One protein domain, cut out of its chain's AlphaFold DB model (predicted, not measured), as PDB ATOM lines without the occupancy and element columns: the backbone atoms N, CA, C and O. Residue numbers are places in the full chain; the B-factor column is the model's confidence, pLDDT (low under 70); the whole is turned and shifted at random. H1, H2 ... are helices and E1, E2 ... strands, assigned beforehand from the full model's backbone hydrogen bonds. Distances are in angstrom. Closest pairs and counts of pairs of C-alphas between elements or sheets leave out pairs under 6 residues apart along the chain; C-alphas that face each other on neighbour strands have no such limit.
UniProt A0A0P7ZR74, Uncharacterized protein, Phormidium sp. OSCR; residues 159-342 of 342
ATOM      1  N   ASP A 159     -19.992  51.950  82.368       40.88
ATOM      2  CA  ASP A 159     -20.556  52.842  83.395       40.88
ATOM      3  C   ASP A 159     -21.986  52.496  83.835       40.88
ATOM      4  O   ASP A 159     -22.375  52.801  84.961       40.88
ATOM      5  N   SER A 160     -22.758  51.751  83.036       38.91
ATOM      6  CA  SER A 160     -24.137  51.383  83.407       38.91
ATOM      7  C   SER A 160     -24.225  50.413  84.599       38.91
ATOM      8  O   SER A 160     -25.251  50.344  85.268       38.91
ATOM      9  N   TYR A 161     -23.166  49.636  84.859       40.75
ATOM     10  CA  TYR A 161     -23.127  48.603  85.902       40.75
ATOM     11  C   TYR A 161     -22.835  49.171  87.306       40.75
ATOM     12  O   TYR A 161     -23.375  48.684  88.305       40.75
ATOM     13  N   ILE A 162     -22.012  50.223  87.403       37.94
ATOM     14  CA  ILE A 162     -21.597  50.820  88.689       37.94
ATOM     15  C   ILE A 162     -22.785  51.494  89.396       37.94
ATOM     16  O   ILE A 162     -22.842  51.533  90.623       37.94
ATOM     17  N   ILE A 163     -23.771  51.962  88.627       35.38
ATOM     18  CA  ILE A 163     -24.869  52.817  89.092       35.38
ATOM     19  C   ILE A 163     -25.864  52.076  90.010       35.38
ATOM     20  O   ILE A 163     -26.465  52.715  90.872       35.38
ATOM     21  N   ARG A 164     -26.027  50.743  89.908       34.69
ATOM     22  CA  ARG A 164     -27.108  50.035  90.635       34.69
ATOM     23  C   ARG A 164     -26.727  48.947  91.637       34.69
ATOM     24  O   ARG A 164     -27.472  48.757  92.594       34.69
ATOM     25  N   ASN A 165     -25.634  48.200  91.467       36.53
ATOM     26  CA  ASN A 165     -25.519  46.884  92.128       36.53
ATOM     27  C   ASN A 165     -24.504  46.727  93.262       36.53
ATOM     28  O   ASN A 165     -24.451  45.651  93.865       36.53
ATOM     29  N   SER A 166     -23.773  47.771  93.646       33.91
ATOM     30  CA  SER A 166     -22.929  47.739  94.857       33.91
ATOM     31  C   SER A 166     -23.755  47.595  96.150       33.91
ATOM     32  O   SER A 166     -23.251  47.115  97.160       33.91
ATOM     33  N   ILE A 167     -25.053  47.927  96.118       30.81
ATOM     34  CA  ILE A 167     -25.975  47.838  97.266       30.81
ATOM     35  C   ILE A 167     -26.491  46.399  97.472       30.81
ATOM     36  O   ILE A 167     -26.602  45.915  98.602       30.81
ATOM     37  N   THR A 168     -26.764  45.669  96.387       32.75
ATOM     38  CA  THR A 168     -27.348  44.314  96.434       32.75
ATOM     39  C   THR A 168     -26.297  43.211  96.530       32.75
ATOM     40  O   THR A 168     -26.535  42.177  97.160       32.75
ATOM     41  N   SER A 169     -25.131  43.410  95.908       38.22
ATOM     42  CA  SER A 169     -24.060  42.410  95.878       38.22
ATOM     43  C   SER A 169     -23.343  42.301  97.225       38.22
ATOM     44  O   SER A 169     -23.204  41.189  97.719       38.22
ATOM     45  N   VAL A 170     -23.031  43.399  97.921       34.56
ATOM     46  CA  VAL A 170     -22.367  43.351  99.243       34.56
ATOM     47  C   VAL A 170     -23.175  42.559 100.283       34.56
ATOM     48  O   VAL A 170     -22.601  41.817 101.075       34.56
ATOM     49  N   ASN A 171     -24.509  42.630 100.253       36.31
ATOM     50  CA  ASN A 171     -25.354  41.848 101.162       36.31
ATOM     51  C   ASN A 171     -25.478  40.365 100.767       36.31
ATOM     52  O   ASN A 171     -25.608  39.521 101.651       36.31
ATOM     53  N   LYS A 172     -25.385  40.029  99.472       38.62
ATOM     54  CA  LYS A 172     -25.325  38.633  98.989       38.62
ATOM     55  C   LYS A 172     -23.940  37.995  99.155       38.62
ATOM     56  O   LYS A 172     -23.835  36.775  99.164       38.62
ATOM     57  N   LEU A 173     -22.901  38.813  99.319       38.59
ATOM     58  CA  LEU A 173     -21.509  38.420  99.550       38.59
ATOM     59  C   LEU A 173     -21.181  38.194 101.043       38.59
ATOM     60  O   LEU A 173     -20.057  37.829 101.368       38.59
ATOM     61  N   LYS A 174     -22.146  38.350 101.965       37.16
ATOM     62  CA  LYS A 174     -21.982  38.117 103.421       37.16
ATOM     63  C   LYS A 174     -21.861  36.633 103.827       37.16
ATOM     64  O   LYS A 174     -22.267  36.249 104.919       37.16
ATOM     65  N   GLY A 175     -21.288  35.793 102.971       41.84
ATOM     66  CA  GLY A 175     -20.875  34.434 103.313       41.84
ATOM     67  C   GLY A 175     -19.353  34.347 103.304       41.84
ATOM     68  O   GLY A 175     -18.729  34.748 102.327       41.84
ATOM     69  N   ALA A 176     -18.762  33.793 104.365       35.25
ATOM     70  CA  ALA A 176     -17.313  33.638 104.565       35.25
ATOM     71  C   ALA A 176     -16.548  32.938 103.410       35.25
ATOM     72  O   ALA A 176     -15.324  32.989 103.362       35.25
ATOM     73  N   ALA A 177     -17.254  32.362 102.434       40.28
ATOM     74  CA  ALA A 177     -16.699  31.643 101.291       40.28
ATOM     75  C   ALA A 177     -15.927  32.507 100.266       40.28
ATOM     76  O   ALA A 177     -15.162  31.952  99.479       40.28
ATOM     77  N   LEU A 178     -16.080  33.841 100.250       41.06
ATOM     78  CA  LEU A 178     -15.315  34.700  99.321       41.06
ATOM     79  C   LEU A 178     -13.812  34.703  99.574       41.06
ATOM     80  O   LEU A 178     -13.040  34.856  98.630       41.06
ATOM     81  N   PHE A 179     -13.412  34.544 100.831       40.59
ATOM     82  CA  PHE A 179     -12.006  34.559 101.221       40.59
ATOM     83  C   PHE A 179     -11.357  33.174 101.112       40.59
ATOM     84  O   PHE A 179     -10.137  33.078 101.068       40.59
ATOM     85  N   GLU A 180     -12.161  32.109 101.026       46.09
ATOM     86  CA  GLU A 180     -11.679  30.725 100.966       46.09
ATOM     87  C   GLU A 180     -11.475  30.223  99.528       46.09
ATOM     88  O   GLU A 180     -10.614  29.377  99.293       46.09
ATOM     89  N   ASN A 181     -12.231  30.739  98.548       51.72
ATOM     90  CA  ASN A 181     -12.065  30.365  97.139       51.72
ATOM     91  C   ASN A 181     -12.351  31.540  96.177       51.72
ATOM     92  O   ASN A 181     -13.475  31.693  95.679       51.72
ATOM     93  N   PRO A 182     -11.320  32.348  95.866       43.62
ATOM     94  CA  PRO A 182     -11.428  33.506  94.982       43.62
ATOM     95  C   PRO A 182     -11.938  33.164  93.575       43.62
ATOM     96  O   PRO A 182     -12.699  33.938  93.000       43.62
ATOM     97  N   GLU A 183     -11.591  31.995  93.022       45.75
ATOM     98  CA  GLU A 183     -12.060  31.572  91.694       45.75
ATOM     99  C   GLU A 183     -13.557  31.246  91.677       45.75
ATOM    100  O   GLU A 183     -14.266  31.609  90.736       45.75
ATOM    101  N   ALA A 184     -14.063  30.571  92.712       49.06
ATOM    102  CA  ALA A 184     -15.488  30.271  92.838       49.06
ATOM    103  C   ALA A 184     -16.310  31.551  93.060       49.06
ATOM    104  O   ALA A 184     -17.363  31.720  92.436       49.06
ATOM    105  N   ALA A 185     -15.794  32.478  93.873       45.88
ATOM    106  CA  ALA A 185     -16.372  33.803  94.063       45.88
ATOM    107  C   ALA A 185     -16.388  34.606  92.752       45.88
ATOM    108  O   ALA A 185     -17.426  35.148  92.382       45.88
ATOM    109  N   LEU A 186     -15.289  34.600  91.989       46.69
ATOM    110  CA  LEU A 186     -15.198  35.228  90.666       46.69
ATOM    111  C   LEU A 186     -16.172  34.616  89.654       46.69
ATOM    112  O   LEU A 186     -16.790  35.355  88.893       46.69
ATOM    113  N   ARG A 187     -16.368  33.292  89.644       51.41
ATOM    114  CA  ARG A 187     -17.358  32.638  88.765       51.41
ATOM    115  C   ARG A 187     -18.798  32.990  89.148       51.41
ATOM    116  O   ARG A 187     -19.620  33.232  88.265       51.41
ATOM    117  N   GLN A 188     -19.115  33.044  90.441       49.81
ATOM    118  CA  GLN A 188     -20.442  33.460  90.908       49.81
ATOM    119  C   GLN A 188     -20.713  34.939  90.618       49.81
ATOM    120  O   GLN A 188     -21.772  35.268  90.080       49.81
ATOM    121  N   LEU A 189     -19.746  35.814  90.903       48.44
ATOM    122  CA  LEU A 189     -19.797  37.235  90.570       48.44
ATOM    123  C   LEU A 189     -19.948  37.431  89.061       48.44
ATOM    124  O   LEU A 189     -20.874  38.109  88.638       48.44
ATOM    125  N   SER A 190     -19.143  36.739  88.253       49.66
ATOM    126  CA  SER A 190     -19.242  36.720  86.790       49.66
ATOM    127  C   SER A 190     -20.666  36.427  86.321       49.66
ATOM    128  O   SER A 190     -21.218  37.193  85.543       49.66
ATOM    129  N   ASN A 191     -21.311  35.367  86.814       51.84
ATOM    130  CA  ASN A 191     -22.659  34.998  86.365       51.84
ATOM    131  C   ASN A 191     -23.747  35.994  86.802       51.84
ATOM    132  O   ASN A 191     -24.650  36.305  86.019       51.84
ATOM    133  N   ILE A 192     -23.657  36.515  88.029       51.97
ATOM    134  CA  ILE A 192     -24.563  37.558  88.534       51.97
ATOM    135  C   ILE A 192     -24.384  38.853  87.730       51.97
ATOM    136  O   ILE A 192     -25.363  39.507  87.374       51.97
ATOM    137  N   TRP A 193     -23.145  39.211  87.398       51.56
ATOM    138  CA  TRP A 193     -22.826  40.414  86.634       51.56
ATOM    139  C   TRP A 193     -23.253  40.284  85.174       51.56
ATOM    140  O   TRP A 193     -23.863  41.203  84.647       51.56
ATOM    141  N   ILE A 194     -23.036  39.123  84.550       51.12
ATOM    142  CA  ILE A 194     -23.438  38.819  83.168       51.12
ATOM    143  C   ILE A 194     -24.949  38.966  82.980       51.12
ATOM    144  O   ILE A 194     -25.396  39.584  82.015       51.12
ATOM    145  N   THR A 195     -25.743  38.396  83.888       55.03
ATOM    146  CA  THR A 195     -27.208  38.431  83.783       55.03
ATOM    147  C   THR A 195     -27.773  39.805  84.112       55.03
ATOM    148  O   THR A 195     -28.691  40.263  83.435       55.03
ATOM    149  N   THR A 196     -27.199  40.494  85.099       55.78
ATOM    150  CA  THR A 196     -27.731  41.791  85.522       55.78
ATOM    151  C   THR A 196     -27.310  42.930  84.597       55.78
ATOM    152  O   THR A 196     -28.154  43.738  84.229       55.78
ATOM    153  N   ALA A 197     -26.063  42.939  84.111       54.97
ATOM    154  CA  ALA A 197     -25.592  43.943  83.155       54.97
ATOM    155  C   ALA A 197     -26.389  43.911  81.842       54.97
ATOM    156  O   ALA A 197     -26.628  44.952  81.233       54.97
ATOM    157  N   LEU A 198     -26.839  42.724  81.418       59.81
ATOM    158  CA  LEU A 198     -27.713  42.581  80.256       59.81
ATOM    159  C   LEU A 198     -29.102  43.197  80.504       59.81
ATOM    160  O   LEU A 198     -29.674  43.807  79.602       59.81
ATOM    161  N   GLY A 199     -29.631  43.062  81.724       64.56
ATOM    162  CA  GLY A 199     -30.855  43.740  82.150       64.56
ATOM    163  C   GLY A 199     -30.701  45.259  82.147       64.56
ATOM    164  O   GLY A 199     -31.485  45.938  81.491       64.56
ATOM    165  N   ASP A 200     -29.644  45.773  82.776       64.69
ATOM    166  CA  ASP A 200     -29.382  47.212  82.887       64.69
ATOM    167  C   ASP A 200     -29.174  47.873  81.512       64.69
ATOM    168  O   ASP A 200     -29.728  48.934  81.238       64.69
ATOM    169  N   GLN A 201     -28.443  47.228  80.597       64.56
ATOM    170  CA  GLN A 201     -28.289  47.722  79.221       64.56
ATOM    171  C   GLN A 201     -29.624  47.766  78.467       64.56
ATOM    172  O   GLN A 201     -29.873  48.676  77.672       64.56
ATOM    173  N   GLY A 202     -30.517  46.819  78.752       68.88
ATOM    174  CA  GLY A 202     -31.888  46.850  78.267       68.88
ATOM    175  C   GLY A 202     -32.706  48.014  78.782       68.88
ATOM    176  O   GLY A 202     -33.439  48.648  78.022       68.88
ATOM    177  N   GLU A 203     -32.591  48.287  80.074       75.75
ATOM    178  CA  GLU A 203     -33.257  49.418  80.704       75.75
ATOM    179  C   GLU A 203     -32.743  50.740  80.132       75.75
ATOM    180  O   GLU A 203     -33.548  51.601  79.784       75.75
ATOM    181  N   MET A 204     -31.434  50.873  79.907       67.50
ATOM    182  CA  MET A 204     -30.875  52.063  79.263       67.50
ATOM    183  C   MET A 204     -31.375  52.255  77.830       67.50
ATOM    184  O   MET A 204     -31.753  53.362  77.442       67.50
ATOM    185  N   SER A 205     -31.424  51.169  77.057       70.50
ATOM    186  CA  SER A 205     -31.954  51.186  75.687       70.50
ATOM    187  C   SER A 205     -33.444  51.558  75.676       70.50
ATOM    188  O   SER A 205     -33.905  52.295  74.806       70.50
ATOM    189  N   THR A 206     -34.192  51.111  76.689       77.94
ATOM    190  CA  THR A 206     -35.603  51.468  76.895       77.94
ATOM    191  C   THR A 206     -35.768  52.944  77.240       77.94
ATOM    192  O   THR A 206     -36.581  53.622  76.620       77.94
ATOM    193  N   LEU A 207     -34.975  53.463  78.179       74.44
ATOM    194  CA  LEU A 207     -35.001  54.872  78.572       74.44
ATOM    195  C   LEU A 207     -34.718  55.789  77.377       74.44
ATOM    196  O   LEU A 207     -35.446  56.755  77.144       74.44
ATOM    197  N   LYS A 208     -33.714  55.438  76.568       71.44
ATOM    198  CA  LYS A 208     -33.419  56.135  75.314       71.44
ATOM    199  C   LYS A 208     -34.622  56.126  74.367       71.44
ATOM    200  O   LYS A 208     -35.023  57.187  73.898       71.44
ATOM    201  N   ALA A 209     -35.236  54.963  74.142       79.50
ATOM    202  CA  ALA A 209     -36.397  54.844  73.264       79.50
ATOM    203  C   ALA A 209     -37.620  55.639  73.770       79.50
ATOM    204  O   ALA A 209     -38.358  56.211  72.968       79.50
ATOM    205  N   LEU A 210     -37.832  55.724  75.089       77.94
ATOM    206  CA  LEU A 210     -38.888  56.555  75.682       77.94
ATOM    207  C   LEU A 210     -38.665  58.041  75.372       77.94
ATOM    208  O   LEU A 210     -39.590  58.717  74.917       77.94
ATOM    209  N   ILE A 211     -37.435  58.527  75.538       74.19
ATOM    210  CA  ILE A 211     -37.073  59.925  75.265       74.19
ATOM    211  C   ILE A 211     -37.162  60.243  73.772       74.19
ATOM    212  O   ILE A 211     -37.720  61.269  73.390       74.19
ATOM    213  N   GLU A 212     -36.686  59.342  72.912       79.69
ATOM    214  CA  GLU A 212     -36.814  59.474  71.455       79.69
ATOM    215  C   GLU A 212     -38.281  59.456  70.995       79.69
ATOM    216  O   GLU A 212     -38.617  60.080  69.990       79.69
ATOM    217  N   SER A 213     -39.178  58.818  71.758       83.25
ATOM    218  CA  SER A 213     -40.628  58.863  71.519       83.25
ATOM    219  C   SER A 213     -41.305  60.166  71.974       83.25
ATOM    220  O   SER A 213     -42.518  60.305  71.827       83.25
ATOM    221  N   GLY A 214     -40.538  61.124  72.508       83.38
ATOM    222  CA  GLY A 214     -41.019  62.440  72.929       83.38
ATOM    223  C   GLY A 214     -41.455  62.530  74.392       83.38
ATOM    224  O   GLY A 214     -42.028  63.546  74.781       83.38
ATOM    225  N   ILE A 215     -41.198  61.504  75.213       79.38
ATOM    226  CA  ILE A 215     -41.429  61.581  76.661       79.38
ATOM    227  C   ILE A 215     -40.320  62.430  77.281       79.38
ATOM    228  O   ILE A 215     -39.132  62.154  77.105       79.38
ATOM    229  N   THR A 216     -40.705  63.480  78.000       76.25
ATOM    230  CA  THR A 216     -39.748  64.350  78.686       76.25
ATOM    231  C   THR A 216     -39.090  63.600  79.840       76.25
ATOM    232  O   THR A 216     -39.809  62.958  80.603       76.25
ATOM    233  N   PRO A 217     -37.765  63.710  80.029       67.12
ATOM    234  CA  PRO A 217     -37.075  63.039  81.127       67.12
ATOM    235  C   PRO A 217     -37.684  63.266  82.516       67.12
ATOM    236  O   PRO A 217     -37.760  62.323  83.294       67.12
ATOM    237  N   ASP A 218     -38.186  64.474  82.785       73.50
ATOM    238  CA  ASP A 218     -38.809  64.841  84.067       73.50
ATOM    239  C   ASP A 218     -40.111  64.071  84.362       73.50
ATOM    240  O   ASP A 218     -40.567  64.031  85.502       73.50
ATOM    241  N   ASP A 219     -40.716  63.452  83.344       79.50
ATOM    242  CA  ASP A 219     -41.904  62.606  83.492       79.50
ATOM    243  C   ASP A 219     -41.544  61.126  83.697       79.50
ATOM    244  O   ASP A 219     -42.430  60.309  83.909       79.50
ATOM    245  N   ILE A 220     -40.267  60.738  83.634       76.69
ATOM    246  CA  ILE A 220     -39.862  59.329  83.678       76.69
ATOM    247  C   ILE A 220     -39.411  58.950  85.088       76.69
ATOM    248  O   ILE A 220     -38.311  59.272  85.530       76.69
ATOM    249  N   PHE A 221     -40.235  58.165  85.772       75.62
ATOM    250  CA  PHE A 221     -39.918  57.592  87.075       75.62
ATOM    251  C   PHE A 221     -39.237  56.239  86.883       75.62
ATOM    252  O   PHE A 221     -39.810  55.337  86.273       75.62
ATOM    253  N   THR A 222     -38.031  56.074  87.424       74.31
ATOM    254  CA  THR A 222     -37.268  54.820  87.355       74.31
ATOM    255  C   THR A 222     -37.585  53.912  88.540       74.31
ATOM    256  O   THR A 222     -37.539  54.374  89.679       74.31
ATOM    257  N   LYS A 223     -37.846  52.621  88.297       76.75
ATOM    258  CA  LYS A 223     -38.157  51.609  89.333       76.75
ATOM    259  C   LYS A 223     -39.187  52.066  90.379       76.75
ATOM    260  O   LYS A 223     -38.971  51.875  91.577       76.75
ATOM    261  N   PRO A 224     -40.307  52.678  89.966       78.44
ATOM    262  CA  PRO A 224     -41.324  53.106  90.911       78.44
ATOM    263  C   PRO A 224     -41.944  51.892  91.601       78.44
ATOM    264  O   PRO A 224     -42.072  50.818  91.015       78.44
ATOM    265  N   HIS A 225     -42.385  52.084  92.836       85.56
ATOM    266  CA  HIS A 225     -43.200  51.104  93.537       85.56
ATOM    267  C   HIS A 225     -44.670  51.405  93.253       85.56
ATOM    268  O   HIS A 225     -45.206  52.419  93.694       85.56
ATOM    269  N   LEU A 226     -45.307  50.536  92.474       88.06
ATOM    270  CA  LEU A 226     -46.731  50.584  92.170       88.06
ATOM    271  C   LEU A 226     -47.448  49.487  92.954       88.06
ATOM    272  O   LEU A 226     -46.906  48.405  93.177       88.06
ATOM    273  N   THR A 227     -48.692  49.740  93.339       89.88
ATOM    274  CA  THR A 227     -49.564  48.721  93.927       89.88
ATOM    275  C   THR A 227     -50.630  48.370  92.906       89.88
ATOM    276  O   THR A 227     -51.330  49.254  92.412       89.88
ATOM    277  N   ASN A 228     -50.731  47.092  92.550       87.06
ATOM    278  CA  ASN A 228     -51.773  46.640  91.640       87.06
ATOM    279  C   ASN A 228     -53.119  46.479  92.369       87.06
ATOM    280  O   ASN A 228     -53.197  46.534  93.597       87.06
ATOM    281  N   ARG A 229     -54.196  46.266  91.606       83.94
ATOM    282  CA  ARG A 229     -55.550  46.060  92.154       83.94
ATOM    283  C   ARG A 229     -55.677  44.861  93.097       83.94
ATOM    284  O   ARG A 229     -56.572  44.859  93.936       83.94
ATOM    285  N   ASP A 230     -54.779  43.888  92.993       82.19
ATOM    286  CA  ASP A 230     -54.731  42.714  93.869       82.19
ATOM    287  C   ASP A 230     -53.972  43.002  95.186       82.19
ATOM    288  O   ASP A 230     -53.815  42.117  96.025       82.19
ATOM    289  N   GLY A 231     -53.496  44.239  95.386       84.31
ATOM    290  CA  GLY A 231     -52.681  44.638  96.534       84.31
ATOM    291  C   GLY A 231     -51.225  44.171  96.447       84.31
ATOM    292  O   GLY A 231     -50.469  44.337  97.402       84.31
ATOM    293  N   GLU A 232     -50.813  43.595  95.317       87.44
ATOM    294  CA  GLU A 232     -49.442  43.156  95.097       87.44
ATOM    295  C   GLU A 232     -48.563  44.314  94.627       87.44
ATOM    296  O   GLU A 232     -48.941  45.155  93.803       87.44
ATOM    297  N   GLU A 233     -47.328  44.309  95.110       89.12
ATOM    298  CA  GLU A 233     -46.318  45.275  94.716       89.12
ATOM    299  C   GLU A 233     -45.756  44.964  93.320       89.12
ATOM    300  O   GLU A 233     -45.331  43.844  93.000       89.12
ATOM    301  N   ALA A 234     -45.715  45.987  92.475       88.44
ATOM    302  CA  ALA A 234     -45.163  45.964  91.137       88.44
ATOM    303  C   ALA A 234     -44.081  47.034  90.997       88.44
ATOM    304  O   ALA A 234     -44.316  48.204  91.260       88.44
ATOM    305  N   CYS A 235     -42.897  46.619  90.550       85.62
ATOM    306  CA  CYS A 235     -41.760  47.505  90.335       85.62
ATOM    307  C   CYS A 235     -41.354  47.420  88.858       85.62
ATOM    308  O   CYS A 235     -40.473  46.621  88.528       85.62
ATOM    309  N   PRO A 236     -42.070  48.123  87.954       87.88
ATOM    310  CA  PRO A 236     -41.672  48.183  86.556       87.88
ATOM    311  C   PRO A 236     -40.348  48.923  86.402       87.88
ATOM    312  O   PRO A 236     -39.933  49.658  87.296       87.88
ATOM    313  N   ASP A 237     -39.694  48.773  85.254       84.06
ATOM    314  CA  ASP A 237     -38.445  49.497  84.993       84.06
ATOM    315  C   ASP A 237     -38.668  51.012  84.949       84.06
ATOM    316  O   ASP A 237     -37.893  51.760  85.553       84.06
ATOM    317  N   PHE A 238     -39.762  51.454  84.315       84.25
ATOM    318  CA  PHE A 238     -40.144  52.862  84.251       84.25
ATOM    319  C   PHE A 238     -41.663  53.082  84.325       84.25
ATOM    320  O   PHE A 238     -42.461  52.235  83.912       84.25
ATOM    321  N   TYR A 239     -42.065  54.264  84.790       89.81
ATOM    322  CA  TYR A 239     -43.438  54.772  84.730       89.81
ATOM    323  C   TYR A 239     -43.434  56.238  84.296       89.81
ATOM    324  O   TYR A 239     -42.628  57.016  84.793       89.81
ATOM    325  N   CYS A 240     -44.331  56.598  83.382       90.94
ATOM    326  CA  CYS A 240     -44.499  57.955  82.869       90.94
ATOM    327  C   CYS A 240     -45.917  58.442  83.209       90.94
ATOM    328  O   CYS A 240     -46.861  58.089  82.487       90.94
ATOM    329  N   PRO A 241     -46.114  59.172  84.326       89.25
ATOM    330  CA  PRO A 241     -47.440  59.530  84.821       89.25
ATOM    331  C   PRO A 241     -48.239  60.409  83.861       89.25
ATOM    332  O   PRO A 241     -49.441  60.183  83.719       89.25
ATOM    333  N   SER A 242     -47.608  61.377  83.182       88.81
ATOM    334  CA  SER A 242     -48.332  62.325  82.321       88.81
ATOM    335  C   SER A 242     -49.068  61.639  81.168       88.81
ATOM    336  O   SER A 242     -50.140  62.081  80.754       88.81
ATOM    337  N   GLN A 243     -48.511  60.529  80.679       91.94
ATOM    338  CA  GLN A 243     -49.075  59.728  79.594       91.94
ATOM    339  C   GLN A 243     -49.696  58.415  80.088       91.94
ATOM    340  O   GLN A 243     -50.208  57.644  79.277       91.94
ATOM    341  N   ASN A 244     -49.658  58.158  81.400       94.75
ATOM    342  CA  ASN A 244     -50.066  56.904  82.027       94.75
ATOM    343  C   ASN A 244     -49.436  55.676  81.338       94.75
ATOM    344  O   ASN A 244     -50.129  54.760  80.882       94.75
ATOM    345  N   ILE A 245     -48.105  55.692  81.208       96.31
ATOM    346  CA  ILE A 245     -47.331  54.627  80.556       96.31
ATOM    347  C   ILE A 245     -46.525  53.863  81.596       96.31
ATOM    348  O   ILE A 245     -45.705  54.449  82.292       96.31
ATOM    349  N   ILE A 246     -46.671  52.542  81.636       95.88
ATOM    350  CA  ILE A 246     -45.717  51.651  82.306       95.88
ATOM    351  C   ILE A 246     -44.790  51.078  81.235       95.88
ATOM    352  O   ILE A 246     -45.271  50.547  80.233       95.88
ATOM    353  N   ALA A 247     -43.476  51.160  81.432       92.62
ATOM    354  CA  ALA A 247     -42.491  50.621  80.502       92.62
ATOM    355  C   ALA A 247     -41.575  49.599  81.177       92.62
ATOM    356  O   ALA A 247     -41.102  49.790  82.295       92.62
ATOM    357  N   GLU A 248     -41.326  48.503  80.469       90.44
ATOM    358  CA  GLU A 248     -40.563  47.370  80.975       90.44
ATOM    359  C   GLU A 248     -39.605  46.848  79.898       90.44
ATOM    360  O   GLU A 248     -40.019  46.454  78.803       90.44
ATOM    361  N   ALA A 249     -38.323  46.800  80.234       85.31
ATOM    362  CA  ALA A 249     -37.239  46.269  79.436       85.31
ATOM    363  C   ALA A 249     -37.159  44.741  79.551       85.31
ATOM    364  O   ALA A 249     -37.073  44.145  80.627       85.31
ATOM    365  N   LYS A 250     -37.121  44.064  78.404       84.94
ATOM    366  CA  LYS A 250     -36.967  42.606  78.295       84.94
ATOM    367  C   LYS A 250     -35.702  42.212  77.534       84.94
ATOM    368  O   LYS A 250     -35.673  41.183  76.869       84.94
ATOM    369  N   ALA A 251     -34.625  42.986  77.686       61.22
ATOM    370  CA  ALA A 251     -33.378  42.803  76.935       61.22
ATOM    371  C   ALA A 251     -32.592  41.519  77.214       61.22
ATOM    372  O   ALA A 251     -31.718  41.161  76.432       61.22
ATOM    373  N   TRP A 252     -32.874  40.819  78.313       55.94
ATOM    374  CA  TRP A 252     -32.083  39.662  78.740       55.94
ATOM    375  C   TRP A 252     -32.753  38.309  78.507       55.94
ATOM    376  O   TRP A 252     -32.175  37.279  78.848       55.94
ATOM    377  N   LYS A 253     -33.966  38.285  77.947       57.66
ATOM    378  CA  LYS A 253     -34.719  37.046  77.751       57.66
ATOM    379  C   LYS A 253     -34.863  36.759  76.267       57.66
ATOM    380  O   LYS A 253     -35.697  37.371  75.607       57.66
ATOM    381  N   GLU A 254     -34.155  35.740  75.785       61.34
ATOM    382  CA  GLU A 254     -34.760  34.893  74.757       61.34
ATOM    383  C   GLU A 254     -36.172  34.518  75.242       61.34
ATOM    384  O   GLU A 254     -36.409  34.327  76.446       61.34
ATOM    385  N   ILE A 255     -37.142  34.463  74.330       63.47
ATOM    386  CA  ILE A 255     -38.535  34.163  74.675       63.47
ATOM    387  C   ILE A 255     -38.660  32.662  74.966       63.47
ATOM    388  O   ILE A 255     -39.283  31.897  74.244       63.47
ATOM    389  N   HIS A 256     -38.062  32.216  76.065       62.88
ATOM    390  CA  HIS A 256     -38.091  30.825  76.497       62.88
ATOM    391  C   HIS A 256     -39.444  30.440  77.112       62.88
ATOM    392  O   HIS A 256     -39.753  29.261  77.264       62.88
ATOM    393  N   SER A 257     -40.252  31.425  77.527       71.94
ATOM    394  CA  SER A 257     -41.526  31.180  78.206       71.94
ATOM    395  C   SER A 257     -42.525  32.324  78.014       71.94
ATOM    396  O   SER A 257     -42.540  33.314  78.753       71.94
ATOM    397  N   ILE A 258     -43.434  32.146  77.053       80.81
ATOM    398  CA  ILE A 258     -44.594  33.029  76.856       80.81
ATOM    399  C   ILE A 258     -45.495  33.066  78.095       80.81
ATOM    400  O   ILE A 258     -46.071  34.108  78.406       80.81
ATOM    401  N   SER A 259     -45.607  31.966  78.846       82.75
ATOM    402  CA  SER A 259     -46.420  31.928  80.067       82.75
ATOM    403  C   SER A 259     -45.898  32.885  81.142       82.75
ATOM    404  O   SER A 259     -46.694  33.563  81.790       82.75
ATOM    405  N   ASN A 260     -44.577  33.018  81.289       82.94
ATOM    406  CA  ASN A 260     -43.986  33.998  82.197       82.94
ATOM    407  C   ASN A 260     -44.224  35.437  81.726       82.94
ATOM    408  O   ASN A 260     -44.540  36.296  82.548       82.94
ATOM    409  N   LEU A 261     -44.137  35.705  80.418       86.19
ATOM    410  CA  LEU A 261     -44.464  37.029  79.877       86.19
ATOM    411  C   LEU A 261     -45.935  37.392  80.112       86.19
ATOM    412  O   LEU A 261     -46.211  38.499  80.563       86.19
ATOM    413  N   LYS A 262     -46.869  36.451  79.924       89.38
ATOM    414  CA  LYS A 262     -48.295  36.653  80.244       89.38
ATOM    415  C   LYS A 262     -48.516  37.042  81.707       89.38
ATOM    416  O   LYS A 262     -49.303  37.943  81.981       89.38
ATOM    417  N   LYS A 263     -47.808  36.401  82.647       89.06
ATOM    418  CA  LYS A 263     -47.883  36.750  84.079       89.06
ATOM    419  C   LYS A 263     -47.406  38.177  84.343       89.06
ATOM    420  O   LYS A 263     -48.083  38.915  85.049       89.06
ATOM    421  N   VAL A 264     -46.276  38.570  83.750       88.50
ATOM    422  CA  VAL A 264     -45.735  39.934  83.872       88.50
ATOM    423  C   VAL A 264     -46.713  40.962  83.306       88.50
ATOM    424  O   VAL A 264     -46.997  41.959  83.960       88.50
ATOM    425  N   VAL A 265     -47.275  40.698  82.125       91.81
ATOM    426  CA  VAL A 265     -48.266  41.587  81.511       91.81
ATOM    427  C   VAL A 265     -49.492  41.729  82.401       91.81
ATOM    428  O   VAL A 265     -49.880  42.851  82.705       91.81
ATOM    429  N   LYS A 266     -50.060  40.618  82.885       91.88
ATOM    430  CA  LYS A 266     -51.215  40.653  83.790       91.88
ATOM    431  C   LYS A 266     -50.922  41.494  85.038       91.88
ATOM    432  O   LYS A 266     -51.744  42.328  85.405       91.88
ATOM    433  N   LYS A 267     -49.742  41.310  85.641       92.19
ATOM    434  CA  LYS A 267     -49.302  42.057  86.825       92.19
ATOM    435  C   LYS A 267     -49.305  43.570  86.585       92.19
ATOM    436  O   LYS A 267     -49.862  44.307  87.393       92.19
ATOM    437  N   TYR A 268     -48.715  44.035  85.483       93.56
ATOM    438  CA  TYR A 268     -48.623  45.472  85.203       93.56
ATOM    439  C   TYR A 268     -49.914  46.070  84.650       93.56
ATOM    440  O   TYR A 268     -50.264  47.186  85.009       93.56
ATOM    441  N   VAL A 269     -50.685  45.322  83.857       93.38
ATOM    442  CA  VAL A 269     -52.028  45.753  83.432       93.38
ATOM    443  C   VAL A 269     -52.943  45.968  84.647       93.38
ATOM    444  O   VAL A 269     -53.771  46.874  84.647       93.38
ATOM    445  N   ALA A 270     -52.770  45.187  85.716       92.50
ATOM    446  CA  ALA A 270     -53.505  45.367  86.965       92.50
ATOM    447  C   ALA A 270     -53.078  46.606  87.781       92.50
ATOM    448  O   ALA A 270     -53.767  46.936  88.743       92.50
ATOM    449  N   CYS A 271     -51.984  47.290  87.418       92.81
ATOM    450  CA  CYS A 271     -51.547  48.535  88.065       92.81
ATOM    451  C   CYS A 271     -52.318  49.768  87.573       92.81
ATOM    452  O   CYS A 271     -52.354  50.779  88.267       92.81
ATOM    453  N   PHE A 272     -52.946  49.693  86.397       92.19
ATOM    454  CA  PHE A 272     -53.807  50.766  85.907       92.19
ATOM    455  C   PHE A 272     -55.156  50.734  86.628       92.19
ATOM    456  O   PHE A 272     -55.728  49.658  86.851       92.19
ATOM    457  N   LYS A 273     -55.674  51.916  86.978       83.06
ATOM    458  CA  LYS A 273     -56.992  52.039  87.602       83.06
ATOM    459  C   LYS A 273     -58.098  51.693  86.612       83.06
ATOM    460  O   LYS A 273     -57.952  51.830  85.397       83.06
ATOM    461  N   GLU A 274     -59.230  51.252  87.149       75.06
ATOM    462  CA  GLU A 274     -60.410  50.972  86.336       75.06
ATOM    463  C   GLU A 274     -60.881  52.241  85.629       75.06
ATOM    464  O   GLU A 274     -60.947  53.311  86.230       75.06
ATOM    465  N   HIS A 275     -61.181  52.107  84.337       79.75
ATOM    466  CA  HIS A 275     -61.635  53.186  83.455       79.75
ATOM    467  C   HIS A 275     -60.607  54.288  83.133       79.75
ATOM    468  O   HIS A 275     -60.931  55.216  82.389       79.75
ATOM    469  N   GLU A 276     -59.357  54.183  83.598       86.00
ATOM    470  CA  GLU A 276     -58.272  55.068  83.161       86.00
ATOM    471  C   GLU A 276     -57.571  54.491  81.927       86.00
ATOM    472  O   GLU A 276     -57.112  53.347  81.922       86.00
ATOM    473  N   LYS A 277     -57.465  55.300  80.864       93.50
ATOM    474  CA  LYS A 277     -56.687  54.917  79.684       93.50
ATOM    475  C   LYS A 277     -55.206  54.865  80.043       93.50
ATOM    476  O   LYS A 277     -54.685  55.836  80.585       93.50
ATOM    477  N   GLY A 278     -54.543  53.765  79.708       95.62
ATOM    478  CA  GLY A 278     -53.116  53.576  79.966       95.62
ATOM    479  C   GLY A 278     -52.448  52.684  78.929       95.62
ATOM    480  O   GLY A 278     -53.112  52.017  78.127       95.62
ATOM    481  N   GLU A 279     -51.119  52.668  78.932       97.00
ATOM    482  CA  GLU A 279     -50.333  51.838  78.021       97.00
ATOM    483  C   GLU A 279     -49.207  51.108  78.758       97.00
ATOM    484  O   GLU A 279     -48.365  51.714  79.415       97.00
ATOM    485  N   LEU A 280     -49.156  49.786  78.606       96.50
ATOM    486  CA  LEU A 280     -47.992  48.980  78.953       96.50
ATOM    487  C   LEU A 280     -47.106  48.822  77.715       96.50
ATOM    488  O   LEU A 280     -47.505  48.175  76.744       96.50
ATOM    489  N   ARG A 281     -45.886  49.358  77.762       96.31
ATOM    490  CA  ARG A 281     -44.866  49.185  76.722       96.31
ATOM    491  C   ARG A 281     -43.843  48.140  77.150       96.31
ATOM    492  O   ARG A 281     -43.138  48.312  78.142       96.31
ATOM    493  N   LEU A 282     -43.745  47.058  76.386       93.44
ATOM    494  CA  LEU A 282     -42.705  46.048  76.562       93.44
ATOM    495  C   LEU A 282     -41.617  46.256  75.516       93.44
ATOM    496  O   LEU A 282     -41.894  46.157  74.320       93.44
ATOM    497  N   PHE A 283     -40.393  46.504  75.965       90.88
ATOM    498  CA  PHE A 283     -39.257  46.733  75.083       90.88
ATOM    499  C   PHE A 283     -38.433  45.463  74.911       90.88
ATOM    500  O   PHE A 283     -38.040  44.838  75.897       90.88
ATOM    501  N   PHE A 284     -38.139  45.098  73.667       90.44
ATOM    502  CA  PHE A 284     -37.278  43.964  73.324       90.44
ATOM    503  C   PHE A 284     -36.237  44.390  72.287       90.44
ATOM    504  O   PHE A 284     -36.517  45.298  71.506       90.44
ATOM    505  N   PRO A 285     -35.071  43.730  72.225       88.00
ATOM    506  CA  PRO A 285     -34.125  43.947  71.138       88.00
ATOM    507  C   PRO A 285     -34.787  43.771  69.761       88.00
ATOM    508  O   PRO A 285     -35.684  42.936  69.607       88.00
ATOM    509  N   LYS A 286     -34.391  44.584  68.774       87.62
ATOM    510  CA  LYS A 286     -35.101  44.654  67.477       87.62
ATOM    511  C   LYS A 286     -35.152  43.321  66.727       87.62
ATOM    512  O   LYS A 286     -36.200  42.964  66.203       87.62
ATOM    513  N   ASP A 287     -34.067  42.558  66.760       87.75
ATOM    514  CA  ASP A 287     -33.961  41.216  66.183       87.75
ATOM    515  C   ASP A 287     -34.930  40.233  66.855       87.75
ATOM    516  O   ASP A 287     -35.635  39.493  66.177       87.75
ATOM    517  N   ILE A 288     -35.080  40.297  68.181       88.50
ATOM    518  CA  ILE A 288     -36.056  39.470  68.909       88.50
ATOM    519  C   ILE A 288     -37.495  39.817  68.507       88.50
ATOM    520  O   ILE A 288     -38.323  38.913  68.353       88.50
ATOM    521  N   CYS A 289     -37.801  41.107  68.327       88.56
ATOM    522  CA  CYS A 289     -39.098  41.556  67.815       88.56
ATOM    523  C   CYS A 289     -39.378  41.028  66.404       88.56
ATOM    524  O   CYS A 289     -40.503  40.614  66.130       88.56
ATOM    525  N   GLU A 290     -38.380  41.039  65.523       89.06
ATOM    526  CA  GLU A 290     -38.494  40.555  64.145       89.06
ATOM    527  C   GLU A 290     -38.701  39.035  64.102       89.06
ATOM    528  O   GLU A 290     -39.656  38.553  63.491       89.06
ATOM    529  N   GLU A 291     -37.874  38.279  64.827       89.19
ATOM    530  CA  GLU A 291     -37.923  36.814  64.874       89.19
ATOM    531  C   GLU A 291     -39.209  36.278  65.524       89.19
ATOM    532  O   GLU A 291     -39.738  35.242  65.120       89.19
ATOM    533  N   ASN A 292     -39.745  36.989  66.523       88.44
ATOM    534  CA  ASN A 292     -40.882  36.532  67.331       88.44
ATOM    535  C   ASN A 292     -42.142  37.392  67.161       88.44
ATOM    536  O   ASN A 292     -43.071  37.304  67.975       88.44
ATOM    537  N   GLY A 293     -42.203  38.213  66.110       87.25
ATOM    538  CA  GLY A 293     -43.219  39.255  65.949       87.25
ATOM    539  C   GLY A 293     -44.655  38.742  66.029       87.25
ATOM    540  O   GLY A 293     -45.490  39.362  66.687       87.25
ATOM    541  N   LYS A 294     -44.948  37.573  65.443       90.06
ATOM    542  CA  LYS A 294     -46.285  36.956  65.521       90.06
ATOM    543  C   LYS A 294     -46.674  36.630  66.966       90.06
ATOM    544  O   LYS A 294     -47.733  37.046  67.423       90.06
ATOM    545  N   THR A 295     -45.800  35.940  67.693       89.56
ATOM    546  CA  THR A 295     -46.046  35.507  69.073       89.56
ATOM    547  C   THR A 295     -46.159  36.695  70.030       89.56
ATOM    548  O   THR A 295     -47.032  36.723  70.898       89.56
ATOM    549  N   LEU A 296     -45.298  37.702  69.869       90.00
ATOM    550  CA  LEU A 296     -45.331  38.929  70.667       90.00
ATOM    551  C   LEU A 296     -46.581  39.769  70.376       90.00
ATOM    552  O   LEU A 296     -47.189  40.310  71.300       90.00
ATOM    553  N   LYS A 297     -47.007  39.829  69.111       90.75
ATOM    554  CA  LYS A 297     -48.256  40.487  68.723       90.75
ATOM    555  C   LYS A 297     -49.470  39.777  69.316       90.75
ATOM    556  O   LYS A 297     -50.307  40.433  69.922       90.75
ATOM    557  N   GLU A 298     -49.530  38.449  69.230       91.38
ATOM    558  CA  GLU A 298     -50.588  37.655  69.867       91.38
ATOM    559  C   GLU A 298     -50.619  37.853  71.388       91.38
ATOM    560  O   GLU A 298     -51.694  37.926  71.982       91.38
ATOM    561  N   LEU A 299     -49.459  37.965  72.044       90.69
ATOM    562  CA  LEU A 299     -49.383  38.290  73.468       90.69
ATOM    563  C   LEU A 299     -50.017  39.657  73.764       90.69
ATOM    564  O   LEU A 299     -50.836  39.752  74.678       90.69
ATOM    565  N   ALA A 300     -49.649  40.692  73.009       91.50
ATOM    566  CA  ALA A 300     -50.174  42.043  73.186       91.50
ATOM    567  C   ALA A 300     -51.685  42.111  72.912       91.50
ATOM    568  O   ALA A 300     -52.441  42.639  73.730       91.50
ATOM    569  N   ASP A 301     -52.143  41.504  71.816       92.00
ATOM    570  CA  ASP A 301     -53.550  41.498  71.415       92.00
ATOM    571  C   ASP A 301     -54.450  40.751  72.401       92.00
ATOM    572  O   ASP A 301     -55.564  41.200  72.659       92.00
ATOM    573  N   ASN A 302     -53.966  39.654  72.989       90.50
ATOM    574  CA  ASN A 302     -54.719  38.888  73.985       90.50
ATOM    575  C   ASN A 302     -54.682  39.500  75.391       90.50
ATOM    576  O   ASN A 302     -55.391  39.024  76.277       90.50
ATOM    577  N   SER A 303     -53.833  40.503  75.620       89.19
ATOM    578  CA  SER A 303     -53.637  41.097  76.947       89.19
ATOM    579  C   SER A 303     -54.150  42.531  77.067       89.19
ATOM    580  O   SER A 303     -54.117  43.092  78.163       89.19
ATOM    581  N   LYS A 304     -54.612  43.136  75.968       87.12
ATOM    582  CA  LYS A 304     -55.259  44.450  75.998       87.12
ATOM    583  C   LYS A 304     -56.621  44.368  76.685       87.12
ATOM    584  O   LYS A 304     -57.326  43.365  76.580       87.12
ATOM    585  N   THR A 305     -56.996  45.443  77.360       87.94
ATOM    586  CA  THR A 305     -58.339  45.626  77.920       87.94
ATOM    587  C   THR A 305     -59.034  46.775  77.196       87.94
ATOM    588  O   THR A 305     -58.466  47.376  76.285       87.94
ATOM    589  N   GLU A 306     -60.269  47.092  77.585       88.62
ATOM    590  CA  GLU A 306     -60.991  48.254  77.051       88.62
ATOM    591  C   GLU A 306     -60.216  49.572  77.258       88.62
ATOM    592  O   GLU A 306     -60.260  50.459  76.405       88.62
ATOM    593  N   TYR A 307     -59.461  49.680  78.357       91.50
ATOM    594  CA  TYR A 307     -58.781  50.914  78.763       91.50
ATOM    595  C   TYR A 307     -57.255  50.833  78.677       91.50
ATOM    596  O   TYR A 307     -56.595  51.855  78.498       91.50
ATOM    597  N   VAL A 308     -56.676  49.635  78.769       94.25
ATOM    598  CA  VAL A 308     -55.221  49.449  78.795       94.25
ATOM    599  C   VAL A 308     -54.747  48.825  77.494       94.25
ATOM    600  O   VAL A 308     -55.098  47.689  77.158       94.25
ATOM    601  N   LYS A 309     -53.889  49.552  76.779       96.00
ATOM    602  CA  LYS A 309     -53.177  49.044  75.606       96.00
ATOM    603  C   LYS A 309     -51.905  48.321  76.044       96.00
ATOM    604  O   LYS A 309     -51.210  48.770  76.950       96.00
ATOM    605  N   VAL A 310     -51.570  47.228  75.367       95.81
ATOM    606  CA  VAL A 310     -50.263  46.573  75.493       95.81
ATOM    607  C   VAL A 310     -49.538  46.718  74.162       95.81
ATOM    608  O   VAL A 310     -50.085  46.351  73.123       95.81
ATOM    609  N   THR A 311     -48.323  47.260  74.185       94.94
ATOM    610  CA  THR A 311     -47.535  47.560  72.985       94.94
ATOM    611  C   THR A 311     -46.160  46.918  73.076       94.94
ATOM    612  O   THR A 311     -45.458  47.055  74.077       94.94
ATOM    613  N   ILE A 312     -45.764  46.239  72.001       93.00
ATOM    614  CA  ILE A 312     -44.414  45.703  71.830       93.00
ATOM    615  C   ILE A 312     -43.578  46.763  71.119       93.00
ATOM    616  O   ILE A 312     -43.942  47.203  70.030       93.00
ATOM    617  N   CYS A 313     -42.484  47.180  71.746       92.44
ATOM    618  CA  CYS A 313     -41.605  48.229  71.247       92.44
ATOM    619  C   CYS A 313     -40.220  47.633  70.941       92.44
ATOM    620  O   CYS A 313     -39.602  47.057  71.839       92.44
ATOM    621  N   PRO A 314     -39.705  47.741  69.705       90.19
ATOM    622  CA  PRO A 314     -38.320  47.384  69.434       90.19
ATOM    623  C   PRO A 314     -37.373  48.403  70.084       90.19
ATOM    624  O   PRO A 314     -37.604  49.610  70.025       90.19
ATOM    625  N   MET A 315     -36.302  47.912  70.699       85.62
ATOM    626  CA  MET A 315     -35.144  48.709  71.101       85.62
ATOM    627  C   MET A 315     -34.314  49.086  69.860       85.62
ATOM    628  O   MET A 315     -34.383  48.385  68.847       85.62
ATOM    629  N   PRO A 316     -33.490  50.146  69.924       75.50
ATOM    630  CA  PRO A 316     -32.586  50.489  68.824       75.50
ATOM    631  C   PRO A 316     -31.527  49.401  68.554       75.50
ATOM    632  O   PRO A 316     -31.094  49.205  67.412       75.50
ATOM    633  N   GLU A 317     -31.108  48.689  69.598       77.12
ATOM    634  CA  GLU A 317     -30.090  47.641  69.571       77.12
ATOM    635  C   GLU A 317     -30.662  46.225  69.335       77.12
ATOM    636  O   GLU A 317     -31.779  45.888  69.737       77.12
ATOM    637  N   THR A 318     -29.863  45.368  68.693       82.25
ATOM    638  CA  THR A 318     -30.052  43.905  68.635       82.25
ATOM    639  C   THR A 318     -29.645  43.231  69.944       82.25
ATOM    640  O   THR A 318     -28.830  43.762  70.701       82.25
ATOM    641  N   TYR A 319     -30.124  42.011  70.192       80.88
ATOM    642  CA  TYR A 319     -29.746  41.221  71.362       80.88
ATOM    643  C   TYR A 319     -28.233  41.005  71.406       80.88
ATOM    644  O   TYR A 319     -27.602  41.120  72.458       80.88
ATOM    645  N   LYS A 320     -27.627  40.769  70.237       73.25
ATOM    646  CA  LYS A 320     -26.175  40.659  70.101       73.25
ATOM    647  C   LYS A 320     -25.468  41.961  70.475       73.25
ATOM    648  O   LYS A 320     -24.483  41.892  71.194       73.25
ATOM    649  N   GLU A 321     -25.937  43.126  70.038       68.88
ATOM    650  CA  GLU A 321     -25.327  44.421  70.390       68.88
ATOM    651  C   GLU A 321     -25.422  44.712  71.896       68.88
ATOM    652  O   GLU A 321     -24.414  45.071  72.511       68.88
ATOM    653  N   VAL A 322     -26.580  44.453  72.517       63.62
ATOM    654  CA  VAL A 322     -26.744  44.533  73.982       63.62
ATOM    655  C   VAL A 322     -25.799  43.531  74.678       63.62
ATOM    656  O   VAL A 322     -25.117  43.865  75.649       63.62
ATOM    657  N   GLY A 323     -25.672  42.314  74.140       60.44
ATOM    658  CA  GLY A 323     -24.776  41.264  74.635       60.44
ATOM    659  C   GLY A 323     -23.278  41.498  74.377       60.44
ATOM    660  O   GLY A 323     -22.439  40.945  75.089       60.44
ATOM    661  N   TRP A 324     -22.907  42.322  73.397       57.25
ATOM    662  CA  TRP A 324     -21.516  42.690  73.118       57.25
ATOM    663  C   TRP A 324     -20.994  43.704  74.131       57.25
ATOM    664  O   TRP A 324     -19.861  43.565  74.589       57.25
ATOM    665  N   ARG A 325     -21.828  44.665  74.554       52.78
ATOM    666  CA  ARG A 325     -21.487  45.575  75.662       52.78
ATOM    667  C   ARG A 325     -21.192  44.790  76.948       52.78
ATOM    668  O   ARG A 325     -20.222  45.082  77.641       52.78
ATOM    669  N   ARG A 326     -21.942  43.708  77.188       56.16
ATOM    670  CA  ARG A 326     -21.682  42.721  78.254       56.16
ATOM    671  C   ARG A 326     -20.322  42.022  78.106       56.16
ATOM    672  O   ARG A 326     -19.599  41.913  79.090       56.16
ATOM    673  N   GLU A 327     -19.972  41.537  76.914       48.75
ATOM    674  CA  GLU A 327     -18.695  40.835  76.677       48.75
ATOM    675  C   GLU A 327     -17.485  41.769  76.828       48.75
ATOM    676  O   GLU A 327     -16.470  41.381  77.406       48.75
ATOM    677  N   PHE A 328     -17.600  43.012  76.357       46.97
ATOM    678  CA  PHE A 328     -16.567  44.028  76.537       46.97
ATOM    679  C   PHE A 328     -16.338  44.331  78.021       46.97
ATOM    680  O   PHE A 328     -15.203  44.273  78.487       46.97
ATOM    681  N   PHE A 329     -17.414  44.553  78.782       47.81
ATOM    682  CA  PHE A 329     -17.349  44.784  80.225       47.81
ATOM    683  C   PHE A 329     -16.726  43.599  80.976       47.81
ATOM    684  O   PHE A 329     -15.843  43.775  81.815       47.81
ATOM    685  N   TYR A 330     -17.122  42.372  80.623       46.25
ATOM    686  CA  TYR A 330     -16.557  41.157  81.203       46.25
ATOM    687  C   TYR A 330     -15.054  41.031  80.932       46.25
ATOM    688  O   TYR A 330     -14.280  40.780  81.855       46.25
ATOM    689  N   ARG A 331     -14.622  41.257  79.686       44.00
ATOM    690  CA  ARG A 331     -13.201  41.223  79.312       44.00
ATOM    691  C   ARG A 331     -12.402  42.346  79.954       44.00
ATOM    692  O   ARG A 331     -11.258  42.115  80.327       44.00
ATOM    693  N   TYR A 332     -12.999  43.522  80.116       41.41
ATOM    694  CA  TYR A 332     -12.392  44.650  80.809       41.41
ATOM    695  C   TYR A 332     -12.175  44.340  82.296       41.41
ATOM    696  O   TYR A 332     -11.056  44.462  82.780       41.41
ATOM    697  N   ILE A 333     -13.183  43.812  82.998       41.62
ATOM    698  CA  ILE A 333     -13.029  43.356  84.389       41.62
ATOM    699  C   ILE A 333     -12.001  42.228  84.493       41.62
ATOM    700  O   ILE A 333     -11.129  42.273  85.356       41.62
ATOM    701  N   GLN A 334     -12.063  41.222  83.616       40.94
ATOM    702  CA  GLN A 334     -11.057  40.157  83.588       40.94
ATOM    703  C   GLN A 334      -9.649  40.713  83.367       40.94
ATOM    704  O   GLN A 334      -8.698  40.200  83.949       40.94
ATOM    705  N   HIS A 335      -9.506  41.739  82.528       39.22
ATOM    706  CA  HIS A 335      -8.236  42.407  82.289       39.22
ATOM    707  C   HIS A 335      -7.757  43.165  83.530       39.22
ATOM    708  O   HIS A 335      -6.607  42.979  83.906       39.22
ATOM    709  N   LEU A 336      -8.625  43.927  84.202       36.56
ATOM    710  CA  LEU A 336      -8.296  44.624  85.449       36.56
ATOM    711  C   LEU A 336      -7.864  43.650  86.551       36.56
ATOM    712  O   LEU A 336      -6.830  43.856  87.173       36.56
ATOM    713  N   VAL A 337      -8.595  42.546  86.730       35.44
ATOM    714  CA  VAL A 337      -8.260  41.507  87.719       35.44
ATOM    715  C   VAL A 337      -6.932  40.825  87.379       35.44
ATOM    716  O   VAL A 337      -6.110  40.605  88.263       35.44
ATOM    717  N   ARG A 338      -6.681  40.520  86.099       35.41
ATOM    718  CA  ARG A 338      -5.408  39.923  85.663       35.41
ATOM    719  C   ARG A 338      -4.234  40.886  85.803       35.41
ATOM    720  O   ARG A 338      -3.174  40.442  86.213       35.41
ATOM    721  N   ALA A 339      -4.433  42.165  85.493       28.03
ATOM    722  CA  ALA A 339      -3.417  43.207  85.615       28.03
ATOM    723  C   ALA A 339      -3.032  43.497  87.074       28.03
ATOM    724  O   ALA A 339      -1.935  43.976  87.314       28.03
ATOM    725  N   THR A 340      -3.906  43.190  88.040       28.86
ATOM    726  CA  THR A 340      -3.594  43.271  89.477       28.86
ATOM    727  C   THR A 340      -2.945  42.003  90.048       28.86
ATOM    728  O   THR A 340      -2.428  42.035  91.155       28.86
ATOM    729  N   SER A 341      -2.971  40.876  89.323       27.39
ATOM    730  CA  SER A 341      -2.395  39.589  89.762       27.39
ATOM    731  C   SER A 341      -1.011  39.289  89.160       27.39
ATOM    732  O   SER A 341      -0.462  38.213  89.405       27.39
ATOM    733  N   SER A 342      -0.473  40.210  88.356       28.66
ATOM    734  CA  SER A 342       0.830  40.156  87.675       28.66
ATOM    735  C   SER A 342       1.616  41.423  87.939       28.66
ATOM    736  O   SER A 342       2.828  41.302  88.216       28.66
TER     737      SER A 342
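What this domain is: This is residues 159 to 342 of the 342 residues of an uncharacterized protein of Phormidium sp. OSCR (UniProt A0A0P7ZR74). A four-stranded sheet with helices on both faces makes a head, and two long helices, H2 and H6, reach away from it as a loose arm. The last part of H2 covers one face of the sheet and H3 and H5 the other, in three layers, helix, sheet and helix; little H1 lies out beside the arm, apart from the sheet. The 184 printed residues hold six named helices and four named strands, in the order H1 H2 E1 E2 H3 E3 H4 H5 E4 H6; the class is mixed, helices and strands. The mixed sheet runs E1 E2 E3 E4, and the whole is compact by its radius of gyration of the C-alphas, 18.5 A, yet elongated, spanning 62 by 35 by 34 A.

Where its parts are: The strands are E1, residues 238 to 240; E2, 245 to 249; E3, 278 to 284, 19.7 A long; and E4, 308 to 314, 19.4 A. H2, residues 182 to 212, is 43.3 A long, from C-alpha 182 at (-11.428, 33.506, 94.982) to C-alpha 212 at (-36.814, 59.474, 71.455). H3 is residues 258 to 269, 16.1 A; H4, 286 to 291; H5, 293 to 303, 15.3 A. H6, residues 319 to 340, is 31.9 A long and ends with C-alpha 340 at (-3.594, 43.271, 89.477). H1 is residues 166 to 172.

How they stand to each other: E1 and E2 form an antiparallel hairpin, with N 240 and O 245 2.8 A apart. E2 and E3 are parallel, with N 281 and O 246 at 2.8 A, and so are E3 and E4, with N 311 and O 280 at 2.8 A. E2, H3, E3 and E3, H4 H5, E4 are strand-helix-strand units, parallel neighbour strands joined through helices, with right-handed crossovers. H2 is on the sheet over E2 and E3, at a height of 5.3 A; the C-alphas of Glu 203 and Ala 249, its closest with E2, are 5.2 A apart. H3 and H5 are on the opposite face and touch, closest at the C-alphas of Lys 262 and Leu 299, 7.1 A. H4 is on the sheet too, its C-alpha 286 4.7 A from that of Pro 314, the closest pair with E4. H6 touches H2 through residues 322 to 330 alone, closest at the C-alphas of Gln 201 and Val 322, 6.3 A, at a steep tilt of 41 degrees, opposite ways. Each O i to N i+4 pair is within hydrogen-bond range in H3, H4 and H5, against 26 of 27 in H2, 17 of 18 in H6 and 1 of 3 in H1, where 1 of 4 O i to N i+3 pairs is.

The domain as a whole: The C-alphas of His 275 and Ser 342, the two farthest apart, are 63.9 A apart. The printed part has no cut; the link from H2 to E1, 25 residues, is long. Residues 179 to 184, of which 182 to 184 belong to H2, stand free. The mean pLDDT of the printed part is 70.6; residues 159 to 202 and 321 to 342 are among those under 70.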